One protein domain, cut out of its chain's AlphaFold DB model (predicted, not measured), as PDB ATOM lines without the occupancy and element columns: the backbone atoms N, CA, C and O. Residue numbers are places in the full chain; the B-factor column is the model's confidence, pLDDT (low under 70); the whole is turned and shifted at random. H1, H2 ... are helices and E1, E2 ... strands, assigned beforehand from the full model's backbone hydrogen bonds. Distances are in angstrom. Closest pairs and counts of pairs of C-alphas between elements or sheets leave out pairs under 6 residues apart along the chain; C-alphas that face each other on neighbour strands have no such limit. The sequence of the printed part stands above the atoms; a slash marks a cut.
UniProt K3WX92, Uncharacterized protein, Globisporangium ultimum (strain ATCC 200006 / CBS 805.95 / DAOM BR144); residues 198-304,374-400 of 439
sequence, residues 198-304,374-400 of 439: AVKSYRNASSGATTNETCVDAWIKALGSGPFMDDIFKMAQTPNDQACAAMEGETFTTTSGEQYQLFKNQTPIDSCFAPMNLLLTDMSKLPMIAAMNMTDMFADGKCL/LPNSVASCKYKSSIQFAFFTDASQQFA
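Overview. This is residues 198 to 304 and 374 to 400 of the 439 residues of an uncharacterized protein of Globisporangium ultimum (strain ATCC 200006 / CBS 805.95 / DAOM BR144) (UniProt K3WX92). One longer helix, H4, runs from a small three-stranded sheet, E2, E1 and E5, at one end of the domain to two short helices, H5 and H6, at the other. To one side of its beginning sits a second cluster, in which H2 and H3 lie by the small hairpin E3 and E4; H1 leads from the sheet toward H2, and the short helix H7 lies by E5. The printed part has 134 residues, with seven named helices and five named strands in the order E1 E2 H1 H2 H3 E3 E4 H4 H5 H6 E5 H7, of mixed class; both sheets are antiparallel. It is compact, with a radius of gyration of the C-alphas of 15.0 A and spans of 48 by 36 by 23 A.

Along the chain. E1, residues 199 to 203, begins at C-alpha 199 (233.124, 124.808, 119.797) and is 13.3 A long; E2, 210 to 214, is 13.5 A. H1, 215 to 224, is 13.7 A and H2, 228 to 236, is 12.5 A. H3 is residues 243 to 247, E3 251 to 253 and E4 259 to 261. H4, residues 270 to 284, is 21.5 A long and begins at C-alpha 270 (226.551, 130.093, 127.758). H5 is 287 to 291, H6 295 to 298, E5 386 to 388. H7, 393 to 397, ends at C-alpha 397 (237.848, 138.336, 118.843).

Arrangement. E1 and E2 form a hairpin, with N 200 and O 213 at 2.8 A; E1 and E5 are antiparallel at 156 degrees, with N 199 and O 388 at 2.8 A. H1 and H4 are on one face of this sheet, making two layers, helices over strands. The hub H4 has a height over the sheet of 11.7 A. With residue 272 alone it only just touches H1, in 3 pairs of C-alphas within 8 A, the closest Cys 215 and Cys 272 at 5.2 A. H4 only just touches H3, also in 3 pairs, the closest C-alphas Met 247 and Asp 270 at 5.2 A. It touches H6, the closest C-alphas Ser 284 and Phe 298 at 5.8 A. In the hairpin E3 and E4, N 252 and O 260 are 2.9 A apart. H7 only grazes the sheet E2 E1 E5, with residues 395 to 397. H2 and H4 are apart. Every O i to N i+4 pair is within hydrogen-bond range in H1, H2, H3 and H5; in H4 8 of 11 are, in H7 0 of 1, with 2 of 2 O i to N i+3 pairs, and H6 is too short for such a pair.

Size, cuts and confidence. The C-alphas of Ser 207 and Ala 291, the two farthest apart, are 49.8 A apart. Residues 305 to 373 are not printed, and C-alphas 304 and 374 are 9.4 A apart across the cut. Of the links that are printed whole, none is long. Confidence is under 70 at residues 224 to 229, 288, 379 and 394 to 400.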
ATOM      1  N   ALA A 198     230.290 125.798 116.044       93.62
ATOM      2  CA  ALA A 198     231.154 126.485 116.987       93.62
ATOM      3  C   ALA A 198     231.436 125.572 118.184       93.62
ATOM      4  O   ALA A 198     230.582 124.799 118.622       93.62
ATOM      5  N   VAL A 199     232.658 125.643 118.695       92.88
ATOM      6  CA  VAL A 199     233.124 124.808 119.797       92.88
ATOM      7  C   VAL A 199     233.216 125.667 121.040       92.88
ATOM      8  O   VAL A 199     233.995 126.619 121.106       92.88
ATOM      9  N   LYS A 200     232.417 125.315 122.038       92.50
ATOM     10  CA  LYS A 200     232.518 125.841 123.387       92.50
ATOM     11  C   LYS A 200     233.576 125.055 124.151       92.50
ATOM     12  O   LYS A 200     233.530 123.826 124.206       92.50
ATOM     13  N   SER A 201     234.487 125.773 124.794       92.31
ATOM     14  CA  SER A 201     235.476 125.208 125.708       92.31
ATOM     15  C   SER A 201     235.199 125.698 127.123       92.31
ATOM     16  O   SER A 201     235.178 126.902 127.383       92.31
ATOM     17  N   TYR A 202     234.982 124.767 128.047       89.88
ATOM     18  CA  TYR A 202     234.668 125.069 129.443       89.88
ATOM     19  C   TYR A 202     235.381 124.117 130.394       89.88
ATOM     20  O   TYR A 202     235.820 123.032 130.013       89.88
ATOM     21  N   ARG A 203     235.488 124.511 131.663       88.50
ATOM     22  CA  ARG A 203     236.023 123.645 132.712       88.50
ATOM     23  C   ARG A 203     234.888 122.852 133.350       88.50
ATOM     24  O   ARG A 203     234.023 123.428 134.002       88.50
ATOM     25  N   ASN A 204     234.885 121.535 133.169       83.06
ATOM     26  CA  ASN A 204     233.867 120.663 133.743       83.06
ATOM     27  C   ASN A 204     233.995 120.646 135.276       83.06
ATOM     28  O   ASN A 204     235.066 120.350 135.808       83.06
ATOM     29  N   ALA A 205     232.911 120.959 135.988       82.31
ATOM     30  CA  ALA A 205     232.929 121.060 137.447       82.31
ATOM     31  C   ALA A 205     233.210 119.713 138.141       82.31
ATOM     32  O   ALA A 205     233.857 119.686 139.185       82.31
ATOM     33  N   SER A 206     232.766 118.601 137.548       82.44
ATOM     34  CA  SER A 206     232.892 117.256 138.118       82.44
ATOM     35  C   SER A 206     234.281 116.654 137.910       82.44
ATOM     36  O   SER A 206     234.808 116.002 138.808       82.44
ATOM     37  N   SER A 207     234.887 116.851 136.734       86.88
ATOM     38  CA  SER A 207     236.209 116.289 136.410       86.88
ATOM     39  C   SER A 207     237.363 117.279 136.584       86.88
ATOM     40  O   SER A 207     238.523 116.874 136.625       86.88
ATOM     41  N   GLY A 208     237.077 118.582 136.647       88.12
ATOM     42  CA  GLY A 208     238.070 119.657 136.660       88.12
ATOM     43  C   GLY A 208     238.828 119.848 135.337       88.12
ATOM     44  O   GLY A 208     239.659 120.760 135.255       88.12
ATOM     45  N   ALA A 209     238.560 119.016 134.326       90.25
ATOM     46  CA  ALA A 209     239.203 119.050 133.016       90.25
ATOM     47  C   ALA A 209     238.571 120.110 132.102       90.25
ATOM     48  O   ALA A 209     237.410 120.482 132.266       90.25
ATOM     49  N   THR A 210     239.342 120.583 131.120       91.50
ATOM     50  CA  THR A 210     238.782 121.376 130.017       91.50
ATOM     51  C   THR A 210     238.071 120.434 129.055       91.50
ATOM     52  O   THR A 210     238.659 119.459 128.590       91.50
ATOM     53  N   THR A 211     236.806 120.717 128.781       91.00
ATOM     54  CA  THR A 211     235.954 119.967 127.865       91.00
ATOM     55  C   THR A 211     235.602 120.862 126.689       91.00
ATOM     56  O   THR A 211     235.234 122.021 126.876       91.00
ATOM     57  N   ASN A 212     235.732 120.303 125.487       91.81
ATOM     58  CA  ASN A 212     235.312 120.932 124.245       91.81
ATOM     59  C   ASN A 212     234.028 120.264 123.776       91.81
ATOM     60  O   ASN A 212     233.946 119.037 123.737       91.81
ATOM     61  N   GLU A 213     233.054 121.077 123.410       89.56
ATOM     62  CA  GLU A 213     231.726 120.633 123.022       89.56
ATOM     63  C   GLU A 213     231.224 121.516 121.883       89.56
ATOM     64  O   GLU A 213     231.352 122.739 121.939       89.56
ATOM     65  N   THR A 214     230.687 120.912 120.823       90.25
ATOM     66  CA  THR A 214     230.044 121.681 119.749       90.25
ATOM     67  C   THR A 214     228.758 122.309 120.255       90.25
ATOM     68  O   THR A 214     228.037 121.694 121.037       90.25
ATOM     69  N   CYS A 215     228.413 123.493 119.767       90.56
ATOM     70  CA  CYS A 215     227.249 124.203 120.266       90.56
ATOM     71  C   CYS A 215     225.935 123.482 120.017       90.56
ATOM     72  O   CYS A 215     225.100 123.474 120.913       90.56
ATOM     73  N   VAL A 216     225.770 122.798 118.883       84.62
ATOM     74  CA  VAL A 216     224.587 121.952 118.669       84.62
ATOM     75  C   VAL A 216     224.446 120.853 119.730       84.62
ATOM     76  O   VAL A 216     223.345 120.609 120.202       84.62
ATOM     77  N   ASP A 217     225.552 120.246 120.164       83.75
ATOM     78  CA  ASP A 217     225.554 119.219 121.216       83.75
ATOM     79  C   ASP A 217     225.169 119.829 122.572       83.75
ATOM     80  O   ASP A 217     224.313 119.290 123.273       83.75
ATOM     81  N   ALA A 218     225.706 121.014 122.886       87.31
ATOM     82  CA  ALA A 218     225.321 121.758 124.082       87.31
ATOM     83  C   ALA A 218     223.824 122.112 124.073       87.31
ATOM     84  O   ALA A 218     223.148 121.900 125.074       87.31
ATOM     85  N   TRP A 219     223.291 122.594 122.945       83.94
ATOM     86  CA  TRP A 219     221.868 122.897 122.768       83.94
ATOM     87  C   TRP A 219     220.983 121.652 122.911       83.94
ATOM     88  O   TRP A 219     219.983 121.695 123.622       83.94
ATOM     89  N   ILE A 220     221.358 120.532 122.287       80.75
ATOM     90  CA  ILE A 220     220.609 119.271 122.378       80.75
ATOM     91  C   ILE A 220     220.581 118.760 123.817       80.75
ATOM     92  O   ILE A 220     219.520 118.383 124.300       80.75
ATOM     93  N   LYS A 221     221.711 118.771 124.534       81.50
ATOM     94  CA  LYS A 221     221.731 118.360 125.948       81.50
ATOM     95  C   LYS A 221     220.905 119.296 126.819       81.50
ATOM     96  O   LYS A 221     220.160 118.816 127.672       81.50
ATOM     97  N   ALA A 222     221.039 120.600 126.582       80.12
ATOM     98  CA  ALA A 222     220.374 121.649 127.335       80.12
ATOM     99  C   ALA A 222     218.842 121.603 127.194       80.12
ATOM    100  O   ALA A 222     218.111 121.839 128.149       80.12
ATOM    101  N   LEU A 223     218.343 121.282 126.000       73.88
ATOM    102  CA  LEU A 223     216.907 121.255 125.740       73.88
ATOM    103  C   LEU A 223     216.308 119.843 125.876       73.88
ATOM    104  O   LEU A 223     215.190 119.682 126.352       73.88
ATOM    105  N   GLY A 224     217.049 118.800 125.501       69.25
ATOM    106  CA  GLY A 224     216.572 117.413 125.493       69.25
ATOM    107  C   GLY A 224     216.488 116.748 126.870       69.25
ATOM    108  O   GLY A 224     215.931 115.660 126.985       69.25
ATOM    109  N   SER A 225     217.036 117.369 127.920       65.00
ATOM    110  CA  SER A 225     216.963 116.841 129.291       65.00
ATOM    111  C   SER A 225     215.970 117.576 130.207       65.00
ATOM    112  O   SER A 225     215.882 117.254 131.394       65.00
ATOM    113  N   GLY A 226     215.196 118.523 129.661       62.53
ATOM    114  CA  GLY A 226     214.117 119.254 130.340       62.53
ATOM    115  C   GLY A 226     212.758 119.126 129.627       62.53
ATOM    116  O   GLY A 226     212.638 118.364 128.664       62.53
ATOM    117  N   PRO A 227     211.714 119.846 130.088       68.56
ATOM    118  CA  PRO A 227     210.484 120.045 129.326       68.56
ATOM    119  C   PRO A 227     210.794 120.931 128.112       68.56
ATOM    120  O   PRO A 227     210.600 122.140 128.133       68.56
ATOM    121  N   PHE A 228     211.320 120.294 127.065       69.56
ATOM    122  CA  PHE A 228     211.870 120.909 125.857       69.56
ATOM    123  C   PHE A 228     211.066 122.116 125.341       69.56
ATOM    124  O   PHE A 228     211.622 123.191 125.109       69.56
ATOM    125  N   MET A 229     209.750 121.941 125.195       69.69
ATOM    126  CA  MET A 229     208.856 122.976 124.671       69.69
ATOM    127  C   MET A 229     208.686 124.150 125.641       69.69
ATOM    128  O   MET A 229     208.746 125.296 125.204       69.69
ATOM    129  N   ASP A 230     208.552 123.886 126.944       80.81
ATOM    130  CA  ASP A 230     208.433 124.941 127.958       80.81
ATOM    131  C   ASP A 230     209.706 125.796 127.986       80.81
ATOM    132  O   ASP A 230     209.632 127.013 127.852       80.81
ATOM    133  N   ASP A 231     210.893 125.178 128.011       82.50
ATOM    134  CA  ASP A 231     212.164 125.916 127.973       82.50
ATOM    135  C   ASP A 231     212.293 126.799 126.719       82.50
ATOM    136  O   ASP A 231     212.760 127.935 126.817       82.50
ATOM    137  N   ILE A 232     211.831 126.335 125.552       81.00
ATOM    138  CA  ILE A 232     211.796 127.153 124.331       81.00
ATOM    139  C   ILE A 232     210.826 128.324 124.462       81.00
ATOM    140  O   ILE A 232     211.179 129.448 124.094       81.00
ATOM    141  N   PHE A 233     209.626 128.107 124.998       83.50
ATOM    142  CA  PHE A 233     208.671 129.195 125.189       83.50
ATOM    143  C   PHE A 233     209.163 130.212 126.211       83.50
ATOM    144  O   PHE A 233     209.005 131.414 125.997       83.50
ATOM    145  N   LYS A 234     209.805 129.774 127.296       89.12
ATOM    146  CA  LYS A 234     210.405 130.670 128.297       89.12
ATOM    147  C   LYS A 234     211.611 131.409 127.727       89.12
ATOM    148  O   LYS A 234     211.787 132.598 127.992       89.12
ATOM    149  N   MET A 235     212.390 130.757 126.870       88.12
ATOM    150  CA  MET A 235     213.470 131.389 126.120       88.12
ATOM    151  C   MET A 235     212.947 132.480 125.180       88.12
ATOM    152  O   MET A 235     213.470 133.593 125.185       88.12
ATOM    153  N   ALA A 236     211.864 132.212 124.448       88.31
ATOM    154  CA  ALA A 236     211.186 133.214 123.628       88.31
ATOM    155  C   ALA A 236     210.513 134.315 124.469       88.31
ATOM    156  O   ALA A 236     210.185 135.377 123.960       88.31
ATOM    157  N   GLN A 237     210.317 134.106 125.768       89.94
ATOM    158  CA  GLN A 237     209.836 135.120 126.710       89.94
ATOM    159  C   GLN A 237     210.963 135.863 127.426       89.94
ATOM    160  O   GLN A 237     210.692 136.606 128.368       89.94
ATOM    161  N   THR A 238     212.220 135.646 127.039       90.62
ATOM    162  CA  THR A 238     213.362 136.275 127.699       90.62
ATOM    163  C   THR A 238     213.561 137.694 127.164       90.62
ATOM    164  O   THR A 238     213.837 137.855 125.974       90.62
ATOM    165  N   PRO A 239     213.469 138.740 128.006       88.19
ATOM    166  CA  PRO A 239     213.776 140.101 127.581       88.19
ATOM    167  C   PRO A 239     215.240 140.246 127.136       88.19
ATOM    168  O   PRO A 239     216.135 139.606 127.695       88.19
ATOM    169  N   ASN A 240     215.510 141.125 126.165       85.88
ATOM    170  CA  ASN A 240     216.856 141.308 125.597       85.88
ATOM    171  C   ASN A 240     217.925 141.638 126.655       85.88
ATOM    172  O   ASN A 240     219.048 141.147 126.572       85.88
ATOM    173  N   ASP A 241     217.582 142.424 127.677       87.62
ATOM    174  CA  ASP A 241     218.500 142.822 128.751       87.62
ATOM    175  C   ASP A 241     218.821 141.692 129.748       87.62
ATOM    176  O   ASP A 241     219.816 141.773 130.467       87.62
ATOM    177  N   GLN A 242     218.023 140.622 129.758       91.12
ATOM    178  CA  GLN A 242     218.207 139.442 130.609       91.12
ATOM    179  C   GLN A 242     218.718 138.219 129.839       91.12
ATOM    180  O   GLN A 242     219.102 137.225 130.454       91.12
ATOM    181  N   ALA A 243     218.783 138.289 128.507       90.12
ATOM    182  CA  ALA A 243     219.137 137.158 127.657       90.12
ATOM    183  C   ALA A 243     220.501 136.544 127.984       90.12
ATOM    184  O   ALA A 243     220.612 135.328 128.067       90.12
ATOM    185  N   CYS A 244     221.531 137.356 128.237       90.12
ATOM    186  CA  CYS A 244     222.847 136.822 128.598       90.12
ATOM    187  C   CYS A 244     222.784 135.990 129.888       90.12
ATOM    188  O   CYS A 244     223.244 134.852 129.911       90.12
ATOM    189  N   ALA A 245     222.152 136.536 130.930       90.50
ATOM    190  CA  ALA A 245     222.009 135.869 132.220       90.50
ATOM    191  C   ALA A 245     221.187 134.574 132.087       90.50
ATOM    192  O   ALA A 245     221.602 133.521 132.569       90.50
ATOM    193  N   ALA A 246     220.074 134.618 131.347       92.31
ATOM    194  CA  ALA A 246     219.240 133.448 131.089       92.31
ATOM    195  C   ALA A 246     220.021 132.324 130.381       92.31
ATOM    196  O   ALA A 246     219.953 131.164 130.789       92.31
ATOM    197  N   MET A 247     220.826 132.655 129.363       90.88
ATOM    198  CA  MET A 247     221.618 131.667 128.611       90.88
ATOM    199  C   MET A 247     222.803 131.105 129.404       90.88
ATOM    200  O   MET A 247     223.286 130.004 129.120       90.88
ATOM    201  N   GLU A 248     223.243 131.827 130.433       89.62
ATOM    202  CA  GLU A 248     224.186 131.360 131.450       89.62
ATOM    203  C   GLU A 248     223.528 130.493 132.538       89.62
ATOM    204  O   GLU A 248     224.212 130.038 133.459       89.62
ATOM    205  N   GLY A 249     222.222 130.227 132.425       89.38
ATOM    206  CA  GLY A 249     221.451 129.439 133.385       89.38
ATOM    207  C   GLY A 249     221.124 130.204 134.667       89.38
ATOM    208  O   GLY A 249     220.866 129.588 135.702       89.38
ATOM    209  N   GLU A 250     221.169 131.537 134.644       92.38
ATOM    210  CA  GLU A 250     220.713 132.374 135.753       92.38
ATOM    211  C   GLU A 250     219.189 132.552 135.701       92.38
ATOM    212  O   GLU A 250     218.540 132.350 134.672       92.38
ATOM    213  N   THR A 251     218.592 132.890 136.844       94.75
ATOM    214  CA  THR A 251     217.156 133.174 136.910       94.75
ATOM    215  C   THR A 251     216.854 134.503 136.223       94.75
ATOM    216  O   THR A 251     217.543 135.494 136.464       94.75
ATOM    217  N   PHE A 252     215.802 134.536 135.415       93.88
ATOM    218  CA  PHE A 252     215.303 135.731 134.745       93.88
ATOM    219  C   PHE A 252     213.789 135.848 134.922       93.88
ATOM    220  O   PHE A 252     213.102 134.889 135.276       93.88
ATOM    221  N   THR A 253     213.269 137.045 134.675       94.69
ATOM    222  CA  THR A 253     211.833 137.318 134.672       94.69
ATOM    223  C   THR A 253     211.312 137.230 133.244       94.69
ATOM    224  O   THR A 253     211.737 138.007 132.387       94.69
ATOM    225  N   THR A 254     210.398 136.298 132.987       91.62
ATOM    226  CA  THR A 254     209.707 136.178 131.699       91.62
ATOM    227  C   THR A 254     208.855 137.416 131.431       91.62
ATOM    228  O   THR A 254     208.504 138.174 132.342       91.62
ATOM    229  N   THR A 255     208.423 137.607 130.188       88.12
ATOM    230  CA  THR A 255     207.464 138.674 129.865       88.12
ATOM    231  C   THR A 255     206.091 138.515 130.516       88.12
ATOM    232  O   THR A 255     205.369 139.502 130.657       88.12
ATOM    233  N   SER A 256     205.741 137.307 130.960       88.25
ATOM    234  CA  SER A 256     204.555 137.032 131.781       88.25
ATOM    235  C   SER A 256     204.749 137.372 133.272       88.25
ATOM    236  O   SER A 256     203.787 137.338 134.037       88.25
ATOM    237  N   GLY A 257     205.962 137.753 133.691       90.38
ATOM    238  CA  GLY A 257     206.299 138.126 135.071       90.38
ATOM    239  C   GLY A 257     206.732 136.957 135.962       90.38
ATOM    240  O   GLY A 257     206.934 137.143 137.163       90.38
ATOM    241  N   GLU A 258     206.881 135.761 135.398       93.31
ATOM    242  CA  GLU A 258     207.342 134.569 136.104       93.31
ATOM    243  C   GLU A 258     208.865 134.596 136.289       93.31
ATOM    244  O   GLU A 258     209.598 134.997 135.390       93.31
ATOM    245  N   GLN A 259     209.354 134.143 137.445       95.94
ATOM    246  CA  GLN A 259     210.783 133.885 137.641       95.94
ATOM    247  C   GLN A 259     211.120 132.485 137.134       95.94
ATOM    248  O   GLN A 259     210.677 131.499 137.724       95.94
ATOM    249  N   TYR A 260     211.929 132.401 136.084       93.38
ATOM    250  CA  TYR A 260     212.288 131.146 135.432       93.38
ATOM    251  C   TYR A 260     213.808 130.978 135.350       93.38
ATOM    252  O   TYR A 260     214.557 131.952 135.345       93.38
ATOM    253  N   GLN A 261     214.284 129.735 135.313       92.94
ATOM    254  CA  GLN A 261     215.702 129.412 135.162       92.94
ATOM    255  C   GLN A 261     215.855 128.350 134.075       92.94
ATOM    256  O   GLN A 261     215.461 127.202 134.286       92.94
ATOM    257  N   LEU A 262     216.467 128.724 132.948       88.50
ATOM    258  CA  LEU A 262     216.813 127.771 131.894       88.50
ATOM    259  C   LEU A 262     217.895 126.800 132.386       88.50
ATOM    260  O   LEU A 262     218.753 127.160 133.198       88.50
ATOM    261  N   PHE A 263     217.886 125.578 131.851       84.25
ATOM    262  CA  PHE A 263     218.973 124.598 132.015       84.25
ATOM    263  C   PHE A 263     219.240 124.199 133.474       84.25
ATOM    264  O   PHE A 263     220.376 123.923 133.878       84.25
ATOM    265  N   LYS A 264     218.196 124.175 134.306       82.81
ATOM    266  CA  LYS A 264     218.322 123.818 135.720       82.81
ATOM    267  C   LYS A 264     218.939 122.421 135.876       82.81
ATOM    268  O   LYS A 264     218.403 121.435 135.384       82.81
ATOM    269  N   ASN A 265     220.036 122.338 136.636       81.12
ATOM    270  CA  ASN A 265     220.859 121.131 136.838       81.12
ATOM    271  C   ASN A 265     221.613 120.632 135.594       81.12
ATOM    272  O   ASN A 265     222.060 119.485 135.570       81.12
ATOM    273  N   GLN A 266     221.779 121.476 134.582       80.56
ATOM    274  CA  GLN A 266     222.472 121.137 133.348       80.56
ATOM    275  C   GLN A 266     223.600 122.132 133.083       80.56
ATOM    276  O   GLN A 266     223.700 123.178 133.726       80.56
ATOM    277  N   THR A 267     224.481 121.796 132.142       81.75
ATOM    278  CA  THR A 267     225.479 122.750 131.656       81.75
ATOM    279  C   THR A 267     224.751 123.799 130.810       81.75
ATOM    280  O   THR A 267     224.183 123.426 129.786       81.75
ATOM    281  N   PRO A 268     224.773 125.091 131.183       84.94
ATOM    282  CA  PRO A 268     224.135 126.134 130.387       84.94
ATOM    283  C   PRO A 268     224.754 126.210 128.995       84.94
ATOM    284  O   PRO A 268     225.927 125.864 128.819       84.94
ATOM    285  N   ILE A 269     224.022 126.726 128.013       87.06
ATOM    286  CA  ILE A 269     224.582 126.921 126.671       87.06
ATOM    287  C   ILE A 269     225.678 128.005 126.673       87.06
ATOM    288  O   ILE A 269     226.700 127.833 126.007       87.06
ATOM    289  N   ASP A 270     225.551 129.040 127.518       89.56
ATOM    290  CA  ASP A 270     226.551 130.093 127.758       89.56
ATOM    291  C   ASP A 270     227.095 130.682 126.439       89.56
ATOM    292  O   ASP A 270     226.327 131.211 125.631       89.56
ATOM    293  N   SER A 271     228.393 130.525 126.149       92.19
ATOM    294  CA  SER A 271     229.033 131.075 124.948       92.19
ATOM    295  C   SER A 271     228.494 130.525 123.625       92.19
ATOM    296  O   SER A 271     228.730 131.124 122.577       92.19
ATOM    297  N   CYS A 272     227.742 129.420 123.643       92.25
ATOM    298  CA  CYS A 272     227.035 128.914 122.463       92.25
ATOM    299  C   CYS A 272     225.837 129.763 122.043       92.25
ATOM    300  O   CYS A 272     225.326 129.600 120.934       92.25
ATOM    301  N   PHE A 273     225.422 130.709 122.883       92.00
ATOM    302  CA  PHE A 273     224.465 131.723 122.484       92.00
ATOM    303  C   PHE A 273     225.082 132.794 121.570       92.00
ATOM    304  O   PHE A 273     224.365 133.390 120.776       92.00
ATOM    305  N   ALA A 274     226.402 133.010 121.597       91.56
ATOM    306  CA  ALA A 274     227.065 134.013 120.757       91.56
ATOM    307  C   ALA A 274     226.809 133.831 119.242       91.56
ATOM    308  O   ALA A 274     226.353 134.784 118.601       91.56
ATOM    309  N   PRO A 275     227.035 132.643 118.636       90.88
ATOM    310  CA  PRO A 275     226.712 132.435 117.225       90.88
ATOM    311  C   PRO A 275     225.214 132.560 116.931       90.88
ATOM    312  O   PRO A 275     224.851 133.066 115.869       90.88
ATOM    313  N   MET A 276     224.347 132.173 117.872       89.38
ATOM    314  CA  MET A 276     222.898 132.324 117.726       89.38
ATOM    315  C   MET A 276     222.491 133.798 117.716       89.38
ATOM    316  O   MET A 276     221.799 134.239 116.808       89.38
ATOM    317  N   ASN A 277     222.983 134.585 118.670       89.19
ATOM    318  CA  ASN A 277     222.757 136.023 118.751       89.19
ATOM    319  C   ASN A 277     223.176 136.729 117.452       89.19
ATOM    320  O   ASN A 277     222.438 137.556 116.920       89.19
ATOM    321  N   LEU A 278     224.336 136.371 116.898       88.56
ATOM    322  CA  LEU A 278     224.791 136.894 115.610       88.56
ATOM    323  C   LEU A 278     223.865 136.497 114.453       88.56
ATOM    324  O   LEU A 278     223.557 137.334 113.605       88.56
ATOM    325  N   LEU A 279     223.419 135.237 114.414       87.44
ATOM    326  CA  LEU A 279     222.463 134.763 113.415       87.44
ATOM    327  C   LEU A 279     221.139 135.532 113.520       87.44
ATOM    328  O   LEU A 279     220.697 136.101 112.527       87.44
ATOM    329  N   LEU A 280     220.556 135.629 114.716       87.69
ATOM    330  CA  LEU A 280     219.317 136.367 114.982       87.69
ATOM    331  C   LEU A 280     219.452 137.860 114.660       87.69
ATOM    332  O   LEU A 280     218.523 138.477 114.144       87.69
ATOM    333  N   THR A 281     220.626 138.445 114.899       86.44
ATOM    334  CA  THR A 281     220.920 139.836 114.531       86.44
ATOM    335  C   THR A 281     220.861 140.030 113.022       86.44
ATOM    336  O   THR A 281     220.210 140.964 112.553       86.44
ATOM    337  N   ASP A 282     221.477 139.145 112.241       82.00
ATOM    338  CA  ASP A 282     221.370 139.203 110.783       82.00
ATOM    339  C   ASP A 282     219.936 138.914 110.318       82.00
ATOM    340  O   ASP A 282     219.430 139.597 109.432       82.00
ATOM    341  N   MET A 283     219.241 137.970 110.959       82.06
ATOM    342  CA  MET A 283     217.834 137.668 110.686       82.06
ATOM    343  C   MET A 283     216.880 138.805 111.058       82.06
ATOM    344  O   MET A 283     215.776 138.844 110.542       82.06
ATOM    345  N   SER A 284     217.249 139.741 111.925       84.19
ATOM    346  CA  SER A 284     216.382 140.889 112.225       84.19
ATOM    347  C   SER A 284     216.334 141.912 111.086       84.19
ATOM    348  O   SER A 284     215.386 142.685 110.971       84.19
ATOM    349  N   LYS A 285     217.348 141.904 110.213       81.94
ATOM    350  CA  LYS A 285     217.544 142.904 109.158       81.94
ATOM    351  C   LYS A 285     216.808 142.563 107.860       81.94
ATOM    352  O   LYS A 285     216.988 143.248 106.859       81.94
ATOM    353  N   LEU A 286     216.022 141.483 107.837       76.75
ATOM    354  CA  LEU A 286     215.494 140.955 106.577       76.75
ATOM    355  C   LEU A 286     214.235 141.676 106.167       76.75
ATOM    356  O   LEU A 286     213.341 141.838 107.001       76.75
ATOM    357  N   PRO A 287     214.066 141.940 104.864       70.12
ATOM    358  CA  PRO A 287     212.825 142.505 104.368       70.12
ATOM    359  C   PRO A 287     211.634 141.601 104.667       70.12
ATOM    360  O   PRO A 287     210.548 142.097 104.926       70.12
ATOM    361  N   MET A 288     211.830 140.279 104.694       68.44
ATOM    362  CA  MET A 288     210.760 139.338 105.012       68.44
ATOM    363  C   MET A 288     210.281 139.468 106.464       68.44
ATOM    364  O   MET A 288     209.082 139.384 106.703       68.44
ATOM    365  N   ILE A 289     211.176 139.715 107.431       78.38
ATOM    366  CA  ILE A 289     210.765 139.935 108.828       78.38
ATOM    367  C   ILE A 289     209.897 141.189 108.933       78.38
ATOM    368  O   ILE A 289     208.872 141.168 109.613       78.38
ATOM    369  N   ALA A 290     210.257 142.253 108.211       80.06
ATOM    370  CA  ALA A 290     209.433 143.453 108.104       80.06
ATOM    371  C   ALA A 290     208.101 143.188 107.385       80.06
ATOM    372  O   ALA A 290     207.054 143.576 107.892       80.06
ATOM    373  N   ALA A 291     208.118 142.477 106.256       71.06
ATOM    374  CA  ALA A 291     206.921 142.155 105.478       71.06
ATOM    375  C   ALA A 291     205.916 141.291 106.259       71.06
ATOM    376  O   ALA A 291     204.712 141.425 106.069       71.06
ATOM    377  N   MET A 292     206.402 140.436 107.163       70.50
ATOM    378  CA  MET A 292     205.576 139.606 108.048       70.50
ATOM    379  C   MET A 292     205.181 140.317 109.354       70.50
ATOM    380  O   MET A 292     204.586 139.687 110.222       70.50
ATOM    381  N   ASN A 293     205.519 141.601 109.528       80.94
ATOM    382  CA  ASN A 293     205.309 142.359 110.770       80.94
ATOM    383  C   ASN A 293     205.929 141.697 112.020       80.94
ATOM    384  O   ASN A 293     205.426 141.843 113.131       80.94
ATOM    385  N   MET A 294     207.047 140.983 111.857       83.69
ATOM    386  CA  MET A 294     207.745 140.275 112.940       83.69
ATOM    387  C   MET A 294     208.927 141.069 113.516       83.69
ATOM    388  O   MET A 294     209.663 140.562 114.359       83.69
ATOM    389  N   THR A 295     209.138 142.318 113.088       87.81
ATOM    390  CA  THR A 295     210.278 143.149 113.525       87.81
ATOM    391  C   THR A 295     210.294 143.410 115.021       87.81
ATOM    392  O   THR A 295     211.368 143.492 115.610       87.81
ATOM    393  N   ASP A 296     209.119 143.522 115.645       90.25
ATOM    394  CA  ASP A 296     209.018 143.796 117.078       90.25
ATOM    395  C   ASP A 296     209.558 142.636 117.931       90.25
ATOM    396  O   ASP A 296     209.969 142.872 119.058       90.25
ATOM    397  N   MET A 297     209.658 141.417 117.383       88.31
ATOM    398  CA  MET A 297     210.297 140.272 118.045       88.31
ATOM    399  C   MET A 297     211.815 140.456 118.227       88.31
ATOM    400  O   MET A 297     212.404 139.832 119.101       88.31
ATOM    401  N   PHE A 298     212.447 141.306 117.414       88.81
ATOM    402  CA  PHE A 298     213.897 141.537 117.389       88.81
ATOM    403  C   PHE A 298     214.298 142.934 117.888       88.81
ATOM    404  O   PHE A 298     215.453 143.336 117.749       88.81
ATOM    405  N   ALA A 299     213.340 143.731 118.357       87.94
ATOM    406  CA  ALA A 299     213.576 145.117 118.728       87.94
ATOM    407  C   ALA A 299     213.660 145.267 120.249       87.94
ATOM    408  O   ALA A 299     212.822 144.749 120.985       87.94
ATOM    409  N   ASP A 300     214.645 146.032 120.718       83.69
ATOM    410  CA  ASP A 300     214.828 146.290 122.145       83.69
ATOM    411  C   ASP A 300     213.579 146.925 122.771       83.69
ATOM    412  O   ASP A 300     213.034 147.913 122.271       83.69
ATOM    413  N   GLY A 301     213.125 146.346 123.885       83.12
ATOM    414  CA  GLY A 301     211.949 146.814 124.623       83.12
ATOM    415  C   GLY A 301     210.614 146.621 123.895       83.12
ATOM    416  O   GLY A 301     209.589 147.106 124.373       83.12
ATOM    417  N   LYS A 302     210.606 145.923 122.757       89.31
ATOM    418  CA  LYS A 302     209.401 145.525 122.031       89.31
ATOM    419  C   LYS A 302     209.307 144.012 121.947       89.31
ATOM    420  O   LYS A 302     210.304 143.327 122.118       89.31
ATOM    421  N   CYS A 303     208.111 143.516 121.662       88.44
ATOM    422  CA  CYS A 303     207.868 142.103 121.427       88.44
ATOM    423  C   CYS A 303     206.744 141.888 120.435       88.44
ATOM    424  O   CYS A 303     205.875 142.746 120.249       88.44
ATOM    425  N   LEU A 304     206.719 140.686 119.877       91.19
ATOM    426  CA  LEU A 304     205.569 140.184 119.154       91.19
ATOM    427  C   LEU A 304     204.591 139.571 120.157       91.19
ATOM    428  O   LEU A 304     204.953 138.695 120.937       91.19
ATOM    429  N   LEU A 374     213.045 137.417 120.379       86.19
ATOM    430  CA  LEU A 374     214.237 136.687 119.984       86.19
ATOM    431  C   LEU A 374     215.427 137.571 120.323       86.19
ATOM    432  O   LEU A 374     215.734 138.481 119.547       86.19
ATOM    433  N   PRO A 375     216.088 137.325 121.467       83.00
ATOM    434  CA  PRO A 375     217.169 138.182 121.894       83.00
ATOM    435  C   PRO A 375     218.285 138.197 120.858       83.00
ATOM    436  O   PRO A 375     218.886 137.175 120.525       83.00
ATOM    437  N   ASN A 376     218.539 139.384 120.336       83.31
ATOM    438  CA  ASN A 376     219.533 139.669 119.321       83.31
ATOM    439  C   ASN A 376     220.328 140.915 119.738       83.31
ATOM    440  O   ASN A 376     219.977 141.624 120.676       83.31
ATOM    441  N   SER A 377     221.422 141.195 119.034       77.94
ATOM    442  CA  SER A 377     222.287 142.356 119.269       77.94
ATOM    443  C   SER A 377     222.825 142.504 120.701       77.94
ATOM    444  O   SER A 377     223.323 143.570 121.063       77.94
ATOM    445  N   VAL A 378     222.827 141.437 121.508       78.31
ATOM    446  CA  VAL A 378     223.382 141.460 122.872       78.31
ATOM    447  C   VAL A 378     224.903 141.312 122.848       78.31
ATOM    448  O   VAL A 378     225.487 140.310 123.247       78.31
ATOM    449  N   ALA A 379     225.572 142.341 122.332       67.31
ATOM    450  CA  ALA A 379     227.029 142.396 122.221       67.31
ATOM    451  C   ALA A 379     227.745 142.491 123.585       67.31
ATOM    452  O   ALA A 379     228.962 142.349 123.653       67.31
ATOM    453  N   SER A 380     227.011 142.742 124.673       73.31
ATOM    454  CA  SER A 380     227.552 142.901 126.026       73.31
ATOM    455  C   SER A 380     227.577 141.618 126.860       73.31
ATOM    456  O   SER A 380     227.959 141.690 128.031       73.31
ATOM    457  N   CYS A 381     227.162 140.469 126.313       82.88
ATOM    458  CA  CYS A 381     227.215 139.211 127.056       82.88
ATOM    459  C   CYS A 381     228.657 138.870 127.452       82.88
ATOM    460  O   CYS A 381     229.574 138.927 126.631       82.88
ATOM    461  N   LYS A 382     228.853 138.502 128.720       84.69
ATOM    462  CA  LYS A 382     230.145 138.074 129.261       84.69
ATOM    463  C   LYS A 382     230.092 136.588 129.567       84.69
ATOM    464  O   LYS A 382     229.838 136.197 130.695       84.69
ATOM    465  N   TYR A 383     230.375 135.789 128.550       86.38
ATOM    466  CA  TYR A 383     230.309 134.342 128.673       86.38
ATOM    467  C   TYR A 383     231.393 133.784 129.599       86.38
ATOM    468  O   TYR A 383     232.525 134.278 129.619       86.38
ATOM    469  N   LYS A 384     231.049 132.738 130.357       86.81
ATOM    470  CA  LYS A 384     231.970 132.060 131.290       86.81
ATOM    471  C   LYS A 384     232.899 131.096 130.543       86.81
ATOM    472  O   LYS A 384     234.034 130.870 130.964       86.81
ATOM    473  N   SER A 385     232.436 130.533 129.430       88.75
ATOM    474  CA  SER A 385     233.212 129.696 128.517       88.75
ATOM    475  C   SER A 385     233.760 130.471 127.321       88.75
ATOM    476  O   SER A 385     233.164 131.436 126.847       88.75
ATOM    477  N   SER A 386     234.891 130.012 126.779       91.31
ATOM    478  CA  SER A 386     235.382 130.516 125.496       91.31
ATOM    479  C   SER A 386     234.661 129.831 124.337       91.31
ATOM    480  O   SER A 386     234.324 128.647 124.423       91.31
ATOM    481  N   ILE A 387     234.491 130.553 123.231       92.50
ATOM    482  CA  ILE A 387     233.865 130.058 122.005       92.50
ATOM    483  C   ILE A 387     234.831 130.166 120.825       92.50
ATOM    484  O   ILE A 387     235.450 131.206 120.604       92.50
ATOM    485  N   GLN A 388     234.942 129.093 120.049       92.56
ATOM    486  CA  GLN A 388     235.628 129.084 118.765       92.56
ATOM    487  C   GLN A 388     234.597 128.925 117.649       92.56
ATOM    488  O   GLN A 388     233.960 127.882 117.532       92.56
ATOM    489  N   PHE A 389     234.453 129.950 116.814       91.25
ATOM    490  CA  PHE A 389     233.621 129.900 115.614       91.25
ATOM    491  C   PHE A 389     234.282 129.009 114.552       91.25
ATOM    492  O   PHE A 389     235.507 129.007 114.405       91.25
ATOM    493  N   ALA A 390     233.474 128.249 113.819       88.06
ATOM    494  CA  ALA A 390     233.923 127.345 112.765       88.06
ATOM    495  C   ALA A 390     234.116 128.063 111.415       88.06
ATOM    496  O   ALA A 390     234.970 127.666 110.625       88.06
ATOM    497  N   PHE A 391     233.345 129.122 111.158       86.38
ATOM    498  CA  PHE A 391     233.240 129.794 109.863       86.38
ATOM    499  C   PHE A 391     233.549 131.290 109.919       86.38
ATOM    500  O   PHE A 391     234.091 131.823 108.950       86.38
ATOM    501  N   PHE A 392     233.261 131.965 111.036       82.12
ATOM    502  CA  PHE A 392     233.635 133.365 111.255       82.12
ATOM    503  C   PHE A 392     234.773 133.512 112.265       82.12
ATOM    504  O   PHE A 392     234.562 133.769 113.449       82.12
ATOM    505  N   THR A 393     236.013 133.427 111.787       71.06
ATOM    506  CA  THR A 393     237.195 133.583 112.648       71.06
ATOM    507  C   THR A 393     237.301 134.975 113.266       71.06
ATOM    508  O   THR A 393     237.746 135.093 114.402       71.06
ATOM    509  N   ASP A 394     236.827 136.021 112.588       63.09
ATOM    510  CA  ASP A 394     236.936 137.405 113.079       63.09
ATOM    511  C   ASP A 394     235.942 137.703 114.214       63.09
ATOM    512  O   ASP A 394     236.213 138.531 115.084       63.09
ATOM    513  N   ALA A 395     234.825 136.969 114.273       61.47
ATOM    514  CA  ALA A 395     233.847 137.084 115.354       61.47
ATOM    515  C   ALA A 395     234.412 136.595 116.699       61.47
ATOM    516  O   ALA A 395     234.039 137.106 117.752       61.47
ATOM    517  N   SER A 396     235.367 135.658 116.676       58.91
ATOM    518  CA  SER A 396     235.974 135.106 117.895       58.91
ATOM    519  C   SER A 396     236.717 136.154 118.736       58.91
ATOM    520  O   SER A 396     236.771 136.028 119.957       58.91
ATOM    521  N   GLN A 397     237.200 137.239 118.119       55.50
ATOM    522  CA  GLN A 397     237.848 138.336 118.843       55.50
ATOM    523  C   GLN A 397     236.863 139.188 119.655       55.50
ATOM    524  O   GLN A 397     237.255 139.764 120.666       55.50
ATOM    525  N   GLN A 398     235.589 139.259 119.251       58.81
ATOM    526  CA  GLN A 398     234.569 140.023 119.981       58.81
ATOM    527  C   GLN A 398     234.093 139.309 121.252       58.81
ATOM    528  O   GLN A 398     233.630 139.968 122.177       58.81
ATOM    529  N   PHE A 399     234.238 137.982 121.311       60.34
ATOM    530  CA  PHE A 399     233.723 137.135 122.394       60.34
ATOM    531  C   PHE A 399     234.828 136.399 123.166       60.34
ATOM    532  O   PHE A 399     234.563 135.391 123.823       60.34
ATOM    533  N   ALA A 400     236.076 136.871 123.082       55.12
ATOM    534  CA  ALA A 400     237.184 136.294 123.833       55.12
ATOM    535  C   ALA A 400     236.917 136.387 125.350       55.12
ATOM    536  O   ALA A 400     236.540 137.442 125.864       55.12
TER     537      ALA A 400